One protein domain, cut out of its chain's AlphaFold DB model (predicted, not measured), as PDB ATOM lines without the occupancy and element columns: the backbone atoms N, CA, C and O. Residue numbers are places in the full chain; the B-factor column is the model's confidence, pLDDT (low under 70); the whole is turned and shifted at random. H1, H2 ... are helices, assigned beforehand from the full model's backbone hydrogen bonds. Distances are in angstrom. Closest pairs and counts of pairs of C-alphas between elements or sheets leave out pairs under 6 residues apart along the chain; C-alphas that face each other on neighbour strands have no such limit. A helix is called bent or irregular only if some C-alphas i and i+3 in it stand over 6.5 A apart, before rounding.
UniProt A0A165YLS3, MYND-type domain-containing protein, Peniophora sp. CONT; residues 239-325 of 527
ATOM      1  N   LEU A 239     233.630 151.537 163.455       86.81
ATOM      2  CA  LEU A 239     233.945 150.248 164.107       86.81
ATOM      3  C   LEU A 239     233.536 150.160 165.586       86.81
ATOM      4  O   LEU A 239     233.669 149.109 166.199       86.81
ATOM      5  N   SER A 240     233.007 151.241 166.162       84.69
ATOM      6  CA  SER A 240     232.296 151.204 167.442       84.69
ATOM      7  C   SER A 240     230.986 150.405 167.381       84.69
ATOM      8  O   SER A 240     230.480 150.002 168.423       84.69
ATOM      9  N   ASP A 241     230.429 150.190 166.185       87.06
ATOM     10  CA  ASP A 241     229.254 149.352 165.934       87.06
ATOM     11  C   ASP A 241     229.698 147.954 165.449       87.06
ATOM     12  O   ASP A 241     230.251 147.847 164.344       87.06
ATOM     13  N   PRO A 242     229.453 146.878 166.226       82.56
ATOM     14  CA  PRO A 242     229.872 145.519 165.879       82.56
ATOM     15  C   PRO A 242     229.438 145.066 164.478       82.56
ATOM     16  O   PRO A 242     230.211 144.413 163.775       82.56
ATOM     17  N   GLY A 243     228.244 145.464 164.020       89.56
ATOM     18  CA  GLY A 243     227.722 145.046 162.712       89.56
ATOM     19  C   GLY A 243     228.508 145.613 161.525       89.56
ATOM     20  O   GLY A 243     228.479 145.064 160.422       89.56
ATOM     21  N   ARG A 244     229.256 146.704 161.725       88.56
ATOM     22  CA  ARG A 244     230.022 147.338 160.646       88.56
ATOM     23  C   ARG A 244     231.375 146.682 160.400       88.56
ATOM     24  O   ARG A 244     231.841 146.687 159.259       88.56
ATOM     25  N   GLY A 245     231.976 146.076 161.425       90.06
ATOM     26  CA  GLY A 245     233.177 145.255 161.260       90.06
ATOM     27  C   GLY A 245     232.910 144.054 160.350       90.06
ATOM     28  O   GLY A 245     233.658 143.807 159.403       90.06
ATOM     29  N   GLU A 246     231.782 143.372 160.565       93.06
ATOM     30  CA  GLU A 246     231.331 142.248 159.734       93.06
ATOM     31  C   GLU A 246     231.140 142.641 158.269       93.06
ATOM     32  O   GLU A 246     231.569 141.929 157.354       93.06
ATOM     33  N   TYR A 247     230.539 143.809 158.038       90.88
ATOM     34  CA  TYR A 247     230.351 144.347 156.698       90.88
ATOM     35  C   TYR A 247     231.690 144.609 155.992       90.88
ATOM     36  O   TYR A 247     231.866 144.200 154.842       90.88
ATOM     37  N   ALA A 248     232.660 145.220 156.683       90.75
ATOM     38  CA  ALA A 248     233.993 145.476 156.137       90.75
ATOM     39  C   ALA A 248     234.737 144.177 155.787       90.75
ATOM     40  O   ALA A 248     235.310 144.055 154.704       90.75
ATOM     41  N   VAL A 249     234.684 143.176 156.664       92.62
ATOM     42  CA  VAL A 249     235.327 141.873 156.442       92.62
ATOM     43  C   VAL A 249     234.664 141.103 155.300       92.62
ATOM     44  O   VAL A 249     235.354 140.564 154.432       92.62
ATOM     45  N   THR A 250     233.334 141.116 155.225       93.31
ATOM     46  CA  THR A 250     232.588 140.515 154.108       93.31
ATOM     47  C   THR A 250     232.924 141.199 152.783       93.31
ATOM     48  O   THR A 250     233.074 140.534 151.754       93.31
ATOM     49  N   PHE A 251     233.098 142.520 152.796       92.31
ATOM     50  CA  PHE A 251     233.558 143.280 151.641       92.31
ATOM     51  C   PHE A 251     234.964 142.846 151.191       92.31
ATOM     52  O   PHE A 251     235.148 142.510 150.019       92.31
ATOM     53  N   ILE A 252     235.932 142.766 152.114       92.94
ATOM     54  CA  ILE A 252     237.301 142.293 151.829       92.94
ATOM     55  C   ILE A 252     237.260 140.883 151.226       92.94
ATOM     56  O   ILE A 252     237.833 140.646 150.159       92.94
ATOM     57  N   LYS A 253     236.511 139.967 151.852       94.62
ATOM     58  CA  LYS A 253     236.294 138.597 151.366       94.62
ATOM     59  C   LYS A 253     235.763 138.571 149.935       94.62
ATOM     60  O   LYS A 253     236.300 137.877 149.068       94.62
ATOM     61  N   ARG A 254     234.711 139.343 149.659       93.31
ATOM     62  CA  ARG A 254     234.111 139.437 148.323       93.31
ATOM     63  C   ARG A 254     235.112 139.968 147.295       93.31
ATOM     64  O   ARG A 254     235.159 139.467 146.173       93.31
ATOM     65  N   LYS A 255     235.942 140.948 147.665       91.38
ATOM     66  CA  LYS A 255     236.949 141.506 146.752       91.38
ATOM     67  C   LYS A 255     238.051 140.498 146.423       91.38
ATOM     68  O   LYS A 255     238.436 140.354 145.260       91.38
ATOM     69  N   ILE A 256     238.519 139.765 147.428       92.31
ATOM     70  CA  ILE A 256     239.533 138.712 147.292       92.31
ATOM     71  C   ILE A 256     239.011 137.562 146.425       92.31
ATOM     72  O   ILE A 256     239.676 137.155 145.469       92.31
ATOM     73  N   SER A 257     237.795 137.080 146.693       92.44
ATOM     74  CA  SER A 257     237.176 135.972 145.949       92.44
ATOM     75  C   SER A 257     236.939 136.301 144.469       92.44
ATOM     76  O   SER A 257     237.212 135.466 143.608       92.44
ATOM     77  N   LYS A 258     236.530 137.536 144.139       89.75
ATOM     78  CA  LYS A 258     236.363 137.997 142.744       89.75
ATOM     79  C   LYS A 258     237.686 138.205 141.997       89.75
ATOM     80  O   LYS A 258     237.700 138.266 140.768       89.75
ATOM     81  N   THR A 259     238.803 138.342 142.708       87.94
ATOM     82  CA  THR A 259     240.099 138.620 142.086       87.94
ATOM     83  C   THR A 259     240.684 137.355 141.470       87.94
ATOM     84  O   THR A 259     241.131 136.459 142.183       87.94
ATOM     85  N   SER A 260     240.760 137.309 140.141       86.50
ATOM     86  CA  SER A 260     241.432 136.236 139.392       86.50
ATOM     87  C   SER A 260     242.773 136.654 138.783       86.50
ATOM     88  O   SER A 260     243.583 135.796 138.438       86.50
ATOM     89  N   ILE A 261     243.031 137.961 138.656       88.44
ATOM     90  CA  ILE A 261     244.215 138.506 137.991       88.44
ATOM     91  C   ILE A 261     244.913 139.503 138.920       88.44
ATOM     92  O   ILE A 261     244.306 140.435 139.434       88.44
ATOM     93  N   ALA A 262     246.228 139.366 139.090       87.69
ATOM     94  CA  ALA A 262     247.005 140.235 139.979       87.69
ATOM     95  C   ALA A 262     246.901 141.731 139.601       87.69
ATOM     96  O   ALA A 262     246.868 142.611 140.458       87.69
ATOM     97  N   ALA A 263     246.805 142.026 138.300       86.38
ATOM     98  CA  ALA A 263     246.666 143.390 137.797       86.38
ATOM     99  C   ALA A 263     245.361 144.080 138.236       86.38
ATOM    100  O   ALA A 263     245.379 145.295 138.409       86.38
ATOM    101  N   THR A 264     244.268 143.336 138.451       86.94
ATOM    102  CA  THR A 264     242.988 143.920 138.892       86.94
ATOM    103  C   THR A 264     242.975 144.194 140.392       86.94
ATOM    104  O   THR A 264     242.289 145.104 140.839       86.94
ATOM    105  N   LEU A 265     243.755 143.443 141.179       88.19
ATOM    106  CA  LEU A 265     243.882 143.667 142.620       88.19
ATOM    107  C   LEU A 265     244.836 144.801 142.955       88.19
ATOM    108  O   LEU A 265     244.579 145.547 143.896       88.19
ATOM    109  N   LYS A 266     245.938 144.913 142.198       87.62
ATOM    110  CA  LYS A 266     247.040 145.837 142.486       87.62
ATOM    111  C   LYS A 266     246.576 147.230 142.921       87.62
ATOM    112  O   LYS A 266     247.097 147.714 143.924       87.62
ATOM    113  N   PRO A 267     245.628 147.880 142.229       85.56
ATOM    114  CA  PRO A 267     245.263 149.237 142.595       85.56
ATOM    115  C   PRO A 267     244.538 149.341 143.946       85.56
ATOM    116  O   PRO A 267     244.624 150.365 144.613       85.56
ATOM    117  N   PHE A 268     243.873 148.272 144.381       87.62
ATOM    118  CA  PHE A 268     243.161 148.202 145.657       87.62
ATOM    119  C   PHE A 268     244.044 147.701 146.808       87.62
ATOM    120  O   PHE A 268     243.575 147.612 147.941       87.62
ATOM    121  N   LEU A 269     245.316 147.368 146.564       89.00
ATOM    122  CA  LEU A 269     246.172 146.788 147.601       89.00
ATOM    123  C   LEU A 269     246.376 147.726 148.782       89.00
ATOM    124  O   LEU A 269     246.236 147.281 149.909       89.00
ATOM    125  N   ALA A 270     246.683 149.003 148.552       89.00
ATOM    126  CA  ALA A 270     246.924 149.949 149.640       89.00
ATOM    127  C   ALA A 270     245.728 150.068 150.612       89.00
ATOM    128  O   ALA A 270     245.930 149.881 151.816       89.00
ATOM    129  N   PRO A 271     244.483 150.299 150.147       87.56
ATOM    130  CA  PRO A 271     243.346 150.350 151.056       87.56
ATOM    131  C   PRO A 271     243.004 148.986 151.676       87.56
ATOM    132  O   PRO A 271     242.683 148.946 152.861       87.56
ATOM    133  N   LEU A 272     243.131 147.872 150.938       90.25
ATOM    134  CA  LEU A 272     242.938 146.534 151.513       90.25
ATOM    135  C   LEU A 272     243.962 146.240 152.610       90.25
ATOM    136  O   LEU A 272     243.587 145.763 153.667       90.25
ATOM    137  N   LEU A 273     245.240 146.561 152.393       89.94
ATOM    138  CA  LEU A 273     246.307 146.359 153.375       89.94
ATOM    139  C   LEU A 273     246.021 147.102 154.672       89.94
ATOM    140  O   LEU A 273     246.290 146.571 155.741       89.94
ATOM    141  N   LEU A 274     245.485 148.315 154.606       88.31
ATOM    142  CA  LEU A 274     245.169 149.062 155.818       88.31
ATOM    143  C   LEU A 274     243.954 148.517 156.538       88.31
ATOM    144  O   LEU A 274     244.031 148.353 157.750       88.31
ATOM    145  N   LEU A 275     242.890 148.184 155.804       88.31
ATOM    146  CA  LEU A 275     241.735 147.496 156.370       88.31
ATOM    147  C   LEU A 275     242.169 146.202 157.071       88.31
ATOM    148  O   LEU A 275     241.828 145.991 158.228       88.31
ATOM    149  N   SER A 276     243.003 145.396 156.414       88.25
ATOM    150  CA  SER A 276     243.494 144.122 156.942       88.25
ATOM    151  C   SER A 276     244.443 144.248 158.142       88.25
ATOM    152  O   SER A 276     244.755 143.241 158.774       88.25
ATOM    153  N   ASN A 277     244.934 145.450 158.454       88.81
ATOM    154  CA  ASN A 277     245.796 145.703 159.612       88.81
ATOM    155  C   ASN A 277     245.050 146.382 160.773       88.81
ATOM    156  O   ASN A 277     245.695 146.782 161.739       88.81
ATOM    157  N   LEU A 278     243.725 146.549 160.692       91.44
ATOM    158  CA  LEU A 278     242.924 147.061 161.804       91.44
ATOM    159  C   LEU A 278     242.740 145.956 162.851       91.44
ATOM    160  O   LEU A 278     242.075 144.963 162.545       91.44
ATOM    161  N   PRO A 279     243.281 146.107 164.076       92.44
ATOM    162  CA  PRO A 279     243.156 145.086 165.117       92.44
ATOM    163  C   PRO A 279     241.701 144.736 165.447       92.44
ATOM    164  O   PRO A 279     241.405 143.609 165.821       92.44
ATOM    165  N   GLU A 280     240.781 145.684 165.268       93.75
ATOM    166  CA  GLU A 280     239.349 145.505 165.507       93.75
ATOM    167  C   GLU A 280     238.698 144.505 164.536       93.75
ATOM    168  O   GLU A 280     237.638 143.962 164.839       93.75
ATOM    169  N   LEU A 281     239.310 144.260 163.370       94.00
ATOM    170  CA  LEU A 281     238.811 143.293 162.391       94.00
ATOM    171  C   LEU A 281     239.417 141.898 162.573       94.00
ATOM    172  O   LEU A 281     238.812 140.927 162.121       94.00
ATOM    173  N   THR A 282     240.564 141.778 163.247       93.69
ATOM    174  CA  THR A 282     241.283 140.509 163.440       93.69
ATOM    175  C   THR A 282     240.403 139.392 164.028       93.69
ATOM    176  O   THR A 282     240.379 138.311 163.432       93.69
ATOM    177  N   PRO A 283     239.567 139.627 165.068       93.31
ATOM    178  CA  PRO A 283     238.688 138.586 165.616       93.31
ATOM    179  C   PRO A 283     237.664 138.027 164.615       93.31
ATOM    180  O   PRO A 283     237.133 136.934 164.796       93.31
ATOM    181  N   LEU A 284     237.368 138.765 163.540       95.25
ATOM    182  CA  LEU A 284     236.412 138.357 162.512       95.25
ATOM    183  C   LEU A 284     237.057 137.493 161.416       95.25
ATOM    184  O   LEU A 284     236.340 136.895 160.613       95.25
ATOM    185  N   TYR A 285     238.388 137.398 161.347       95.25
ATOM    186  CA  TYR A 285     239.064 136.686 160.252       95.25
ATOM    187  C   TYR A 285     238.760 135.191 160.276       95.25
ATOM    188  O   TYR A 285     238.503 134.613 159.215       95.25
ATOM    189  N   GLY A 286     238.712 134.608 161.477       95.31
ATOM    190  CA  GLY A 286     238.283 133.232 161.709       95.31
ATOM    191  C   GLY A 286     236.837 132.997 161.263       95.31
ATOM    192  O   GLY A 286     236.557 132.140 160.425       95.31
ATOM    193  N   THR A 287     235.911 133.832 161.743       96.44
ATOM    194  CA  THR A 287     234.468 133.723 161.456       96.44
ATOM    195  C   THR A 287     234.149 133.787 159.966       96.44
ATOM    196  O   THR A 287     233.289 133.056 159.477       96.44
ATOM    197  N   TYR A 288     234.863 134.632 159.223       96.69
ATOM    198  CA  TYR A 288     234.631 134.827 157.793       96.69
ATOM    199  C   TYR A 288     235.596 134.043 156.897       96.69
ATOM    200  O   TYR A 288     235.497 134.146 155.671       96.69
ATOM    201  N   ALA A 289     236.478 133.227 157.472       96.69
ATOM    202  CA  ALA A 289     237.470 132.426 156.763       96.69
ATOM    203  C   ALA A 289     238.339 133.239 155.780       96.69
ATOM    204  O   ALA A 289     238.543 132.852 154.626       96.69
ATOM    205  N   LEU A 290     238.827 134.410 156.209       96.06
ATOM    206  CA  LEU A 290     239.602 135.296 155.327       96.06
ATOM    207  C   LEU A 290     240.921 134.673 154.860       96.06
ATOM    208  O   LEU A 290     241.325 134.905 153.721       96.06
ATOM    209  N   ILE A 291     241.586 133.878 155.704       96.31
ATOM    210  CA  ILE A 291     242.850 133.218 155.342       96.31
ATOM    211  C   ILE A 291     242.618 132.152 154.263       96.31
ATOM    212  O   ILE A 291     243.396 132.085 153.311       96.31
ATOM    213  N   SER A 292     241.522 131.390 154.347       96.88
ATOM    214  CA  SER A 292     241.118 130.433 153.307       96.88
ATOM    215  C   SER A 292     240.940 131.125 151.947       96.88
ATOM    216  O   SER A 292     241.538 130.738 150.937       96.88
ATOM    217  N   GLU A 293     240.211 132.241 151.929       96.88
ATOM    218  CA  GLU A 293     239.981 133.034 150.715       96.88
ATOM    219  C   GLU A 293     241.267 133.665 150.174       96.88
ATOM    220  O   GLU A 293     241.505 133.676 148.962       96.88
ATOM    221  N   ALA A 294     242.130 134.152 151.068       95.75
ATOM    222  CA  ALA A 294     243.435 134.683 150.708       95.75
ATOM    223  C   ALA A 294     244.341 133.596 150.110       95.75
ATOM    224  O   ALA A 294     245.012 133.856 149.113       95.75
ATOM    225  N   SER A 295     244.315 132.374 150.649       96.75
ATOM    226  CA  SER A 295     245.034 131.221 150.097       96.75
ATOM    227  C   SER A 295     244.546 130.881 148.685       96.75
ATOM    228  O   SER A 295     245.342 130.782 147.751       96.75
ATOM    229  N   SER A 296     243.227 130.834 148.482       95.69
ATOM    230  CA  SER A 296     242.632 130.615 147.158       95.69
ATOM    231  C   SER A 296     243.004 131.720 146.155       95.69
ATOM    232  O   SER A 296     243.271 131.462 144.978       95.69
ATOM    233  N   MET A 297     243.052 132.977 146.606       95.25
ATOM    234  CA  MET A 297     243.497 134.112 145.794       95.25
ATOM    235  C   MET A 297     244.975 134.002 145.406       95.25
ATOM    236  O   MET A 297     245.333 134.343 144.276       95.25
ATOM    237  N   VAL A 298     245.829 133.521 146.311       94.25
ATOM    238  CA  VAL A 298     247.258 133.310 146.052       94.25
ATOM    239  C   VAL A 298     247.475 132.331 144.901       94.25
ATOM    240  O   VAL A 298     248.248 132.658 144.001       94.25
ATOM    241  N   ASP A 299     246.731 131.223 144.845       92.94
ATOM    242  CA  ASP A 299     246.784 130.281 143.714       92.94
ATOM    243  C   ASP A 299     246.416 130.960 142.394       92.94
ATOM    244  O   ASP A 299     247.145 130.865 141.400       92.94
ATOM    245  N   ARG A 300     245.309 131.717 142.390       93.25
ATOM    246  CA  ARG A 300     244.850 132.450 141.199       93.25
ATOM    247  C   ARG A 300     245.886 133.468 140.726       93.25
ATOM    248  O   ARG A 300     246.144 133.564 139.530       93.25
ATOM    249  N   ILE A 301     246.508 134.209 141.641       91.06
ATOM    250  CA  ILE A 301     247.563 135.187 141.327       91.06
ATOM    251  C   ILE A 301     248.826 134.492 140.817       91.06
ATOM    252  O   ILE A 301     249.454 134.967 139.864       91.06
ATOM    253  N   TYR A 302     249.216 133.389 141.454       91.19
ATOM    254  CA  TYR A 302     250.415 132.642 141.107       91.19
ATOM    255  C   TYR A 302     250.319 132.066 139.694       91.19
ATOM    256  O   TYR A 302     251.235 132.267 138.892       91.19
ATOM    257  N   ASP A 303     249.185 131.458 139.350       87.75
ATOM    258  CA  ASP A 303     248.943 130.866 138.031       87.75
ATOM    259  C   ASP A 303     248.480 131.880 136.976       87.75
ATOM    260  O   ASP A 303     248.688 131.680 135.777       87.75
ATOM    261  N   GLY A 304     247.889 132.991 137.413       89.88
ATOM    262  CA  GLY A 304     247.333 134.027 136.552       89.88
ATOM    263  C   GLY A 304     248.381 134.871 135.810       89.88
ATOM    264  O   GLY A 304     249.590 134.804 136.075       89.88
ATOM    265  N   PRO A 305     247.936 135.705 134.855       90.62
ATOM    266  CA  PRO A 305     248.816 136.619 134.140       90.62
ATOM    267  C   PRO A 305     249.336 137.732 135.064       90.62
ATOM    268  O   PRO A 305     248.657 138.182 135.987       90.62
ATOM    269  N   GLY A 306     250.551 138.208 134.792       89.94
ATOM    270  CA  GLY A 306     251.172 139.315 135.522       89.94
ATOM    271  C   GLY A 306     252.683 139.152 135.653       89.94
ATOM    272  O   GLY A 306     253.205 138.037 135.630       89.94
ATOM    273  N   SER A 307     253.398 140.269 135.794       91.00
ATOM    274  CA  SER A 307     254.832 140.234 136.095       91.00
ATOM    275  C   SER A 307     255.075 139.762 137.533       91.00
ATOM    276  O   SER A 307     254.217 139.936 138.402       91.00
ATOM    277  N   ARG A 308     256.272 139.221 137.811       90.00
ATOM    278  CA  ARG A 308     256.686 138.831 139.174       90.00
ATOM    279  C   ARG A 308     256.475 139.966 140.177       90.00
ATOM    280  O   ARG A 308     255.934 139.726 141.246       90.00
ATOM    281  N   ALA A 309     256.845 141.194 139.810       90.94
ATOM    282  CA  ALA A 309     256.685 142.361 140.674       90.94
ATOM    283  C   ALA A 309     255.216 142.591 141.071       90.94
ATOM    284  O   ALA A 309     254.928 142.788 142.244       90.94
ATOM    285  N   ILE A 310     254.280 142.500 140.116       91.00
ATOM    286  CA  ILE A 310     252.844 142.657 140.402       91.00
ATOM    287  C   ILE A 310     252.344 141.521 141.303       91.00
ATOM    288  O   ILE A 310     251.613 141.783 142.258       91.00
ATOM    289  N   LYS A 311     252.756 140.276 141.034       93.56
ATOM    290  CA  LYS A 311     252.381 139.112 141.853       93.56
ATOM    291  C   LYS A 311     252.893 139.239 143.289       93.56
ATOM    292  O   LYS A 311     252.119 139.027 144.214       93.56
ATOM    293  N   LEU A 312     254.146 139.659 143.475       93.44
ATOM    294  CA  LEU A 312     254.726 139.910 144.798       93.44
ATOM    295  C   LEU A 312     253.997 141.026 145.545       93.44
ATOM    296  O   LEU A 312     253.677 140.842 146.713       93.44
ATOM    297  N   SER A 313     253.673 142.144 144.883       91.81
ATOM    298  CA  SER A 313     252.870 143.199 145.513       91.81
ATOM    299  C   SER A 313     251.530 142.659 146.011       91.81
ATOM    300  O   SER A 313     251.123 142.969 147.126       91.81
ATOM    301  N   CYS A 314     250.867 141.808 145.223       93.31
ATOM    302  CA  CYS A 314     249.598 141.209 145.625       93.31
ATOM    303  C   CYS A 314     249.755 140.176 146.749       93.31
ATOM    304  O   CYS A 314     248.894 140.088 147.619       93.31
ATOM    305  N   TYR A 315     250.867 139.441 146.778       95.44
ATOM    306  CA  TYR A 315     251.190 138.488 147.841       95.44
ATOM    307  C   TYR A 315     251.428 139.153 149.210       95.44
ATOM    308  O   TYR A 315     251.351 138.494 150.240       95.44
ATOM    309  N   ILE A 316     251.630 140.473 149.282       94.62
ATOM    310  CA  ILE A 316     251.656 141.180 150.577       94.62
ATOM    311  C   ILE A 316     250.310 141.023 151.310       94.62
ATOM    312  O   ILE A 316     250.279 141.003 152.538       94.62
ATOM    313  N   MET A 317     249.205 140.862 150.578       94.06
ATOM    314  CA  MET A 317     247.868 140.787 151.159       94.06
ATOM    315  C   MET A 317     247.608 139.566 152.061       94.06
ATOM    316  O   MET A 317     247.295 139.768 153.236       94.06
ATOM    317  N   PRO A 318     247.803 138.310 151.617       95.25
ATOM    318  CA  PRO A 318     247.731 137.158 152.523       95.25
ATOM    319  C   PRO A 318     248.671 137.314 153.730       95.25
ATOM    320  O   PRO A 318     248.297 136.952 154.838       95.25
ATOM    321  N   MET A 319     249.843 137.939 153.557       95.00
ATOM    322  CA  MET A 319     250.783 138.195 154.657       95.00
ATOM    323  C   MET A 319     250.275 139.192 155.697       95.00
ATOM    324  O   MET A 319     250.760 139.160 156.823       95.00
ATOM    325  N   THR A 320     249.328 140.073 155.371       92.06
ATOM    326  CA  THR A 320     248.696 140.918 156.397       92.06
ATOM    327  C   THR A 320     247.632 140.187 157.196       92.06
ATOM    328  O   THR A 320     247.520 140.438 158.389       92.06
ATOM    329  N   PHE A 321     246.918 139.221 156.607       93.06
ATOM    330  CA  PHE A 321     245.979 138.397 157.380       93.06
ATOM    331  C   PHE A 321     246.680 137.476 158.374       93.06
ATOM    332  O   PHE A 321     246.082 137.098 159.373       93.06
ATOM    333  N   MET A 322     247.968 137.197 158.165       92.44
ATOM    334  CA  MET A 322     248.797 136.487 159.138       92.44
ATOM    335  C   MET A 322     248.997 137.260 160.454       92.44
ATOM    336  O   MET A 322     249.509 136.683 161.407       92.44
ATOM    337  N   ALA A 323     248.546 138.516 160.567       90.00
ATOM    338  CA  ALA A 323     248.394 139.178 161.866       90.00
ATOM    339  C   ALA A 323     247.441 138.419 162.818       90.00
ATOM    340  O   ALA A 323     247.557 138.564 164.026       90.00
ATOM    341  N   TYR A 324     246.561 137.560 162.287       94.19
ATOM    342  CA  TYR A 324     245.700 136.640 163.044       94.19
ATOM    343  C   TYR A 324     246.435 135.397 163.581       94.19
ATOM    344  O   TYR A 324     245.808 134.507 164.141       94.19
ATOM    345  N   THR A 325     247.760 135.292 163.400       94.50
ATOM    346  CA  THR A 325     248.524 134.114 163.849       94.50
ATOM    347  C   THR A 325     248.363 133.876 165.348       94.50
ATOM    348  O   THR A 325     248.079 132.749 165.729       94.50
TER     349      THR A 325
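AT A GLANCE: This is residues 239 to 325 of the 527 residues of the protein "MYND-type domain-containing protein" of Peniophora sp. CONT (UniProt A0A165YLS3). Four helices, H1, H2, H4 and H5, make an up-and-down bundle, each running against the one before, with short H3 at the end where H5 ends. The 87 printed residues have five named helices, H1 to H5, and no named strand: class all helix. It is compact, radius of gyration of the C-alphas 12.5 A, spanning 40 by 22 by 20 A.

IN THESE COORDINATES: Find C-alpha 308 at (256.686, 138.831, 139.174); H5 runs 26.4 A to residue 325. H4 is residues 290 to 303; H2, 262 to 275, is irregular, C-alphas 267 and 270 being 7.3 A apart. H3, 283 to 288, is only just irregular, C-alphas 283 and 286 being 6.6 A apart. H1, 242 to 258, begins at (229.872, 145.519, 165.879).

HOW THE PARTS SIT: At hub H5, hairpin partner H4 touches it, C-alphas of Ala 294 and Pro 318 closest at 5.3 A. H2 touches H5, C-alphas of Ala 262 and Lys 311 closest at 5.8 A. H1 and H5 are apart. H4 has every O i to N i+4 pair within hydrogen-bond range; H1 has 12 of 13, H2 6 of 10, H3 1 of 2, H5 8 of 14.

THE WHOLE: The printed part has no cut, no long link, and no printed residue under 70.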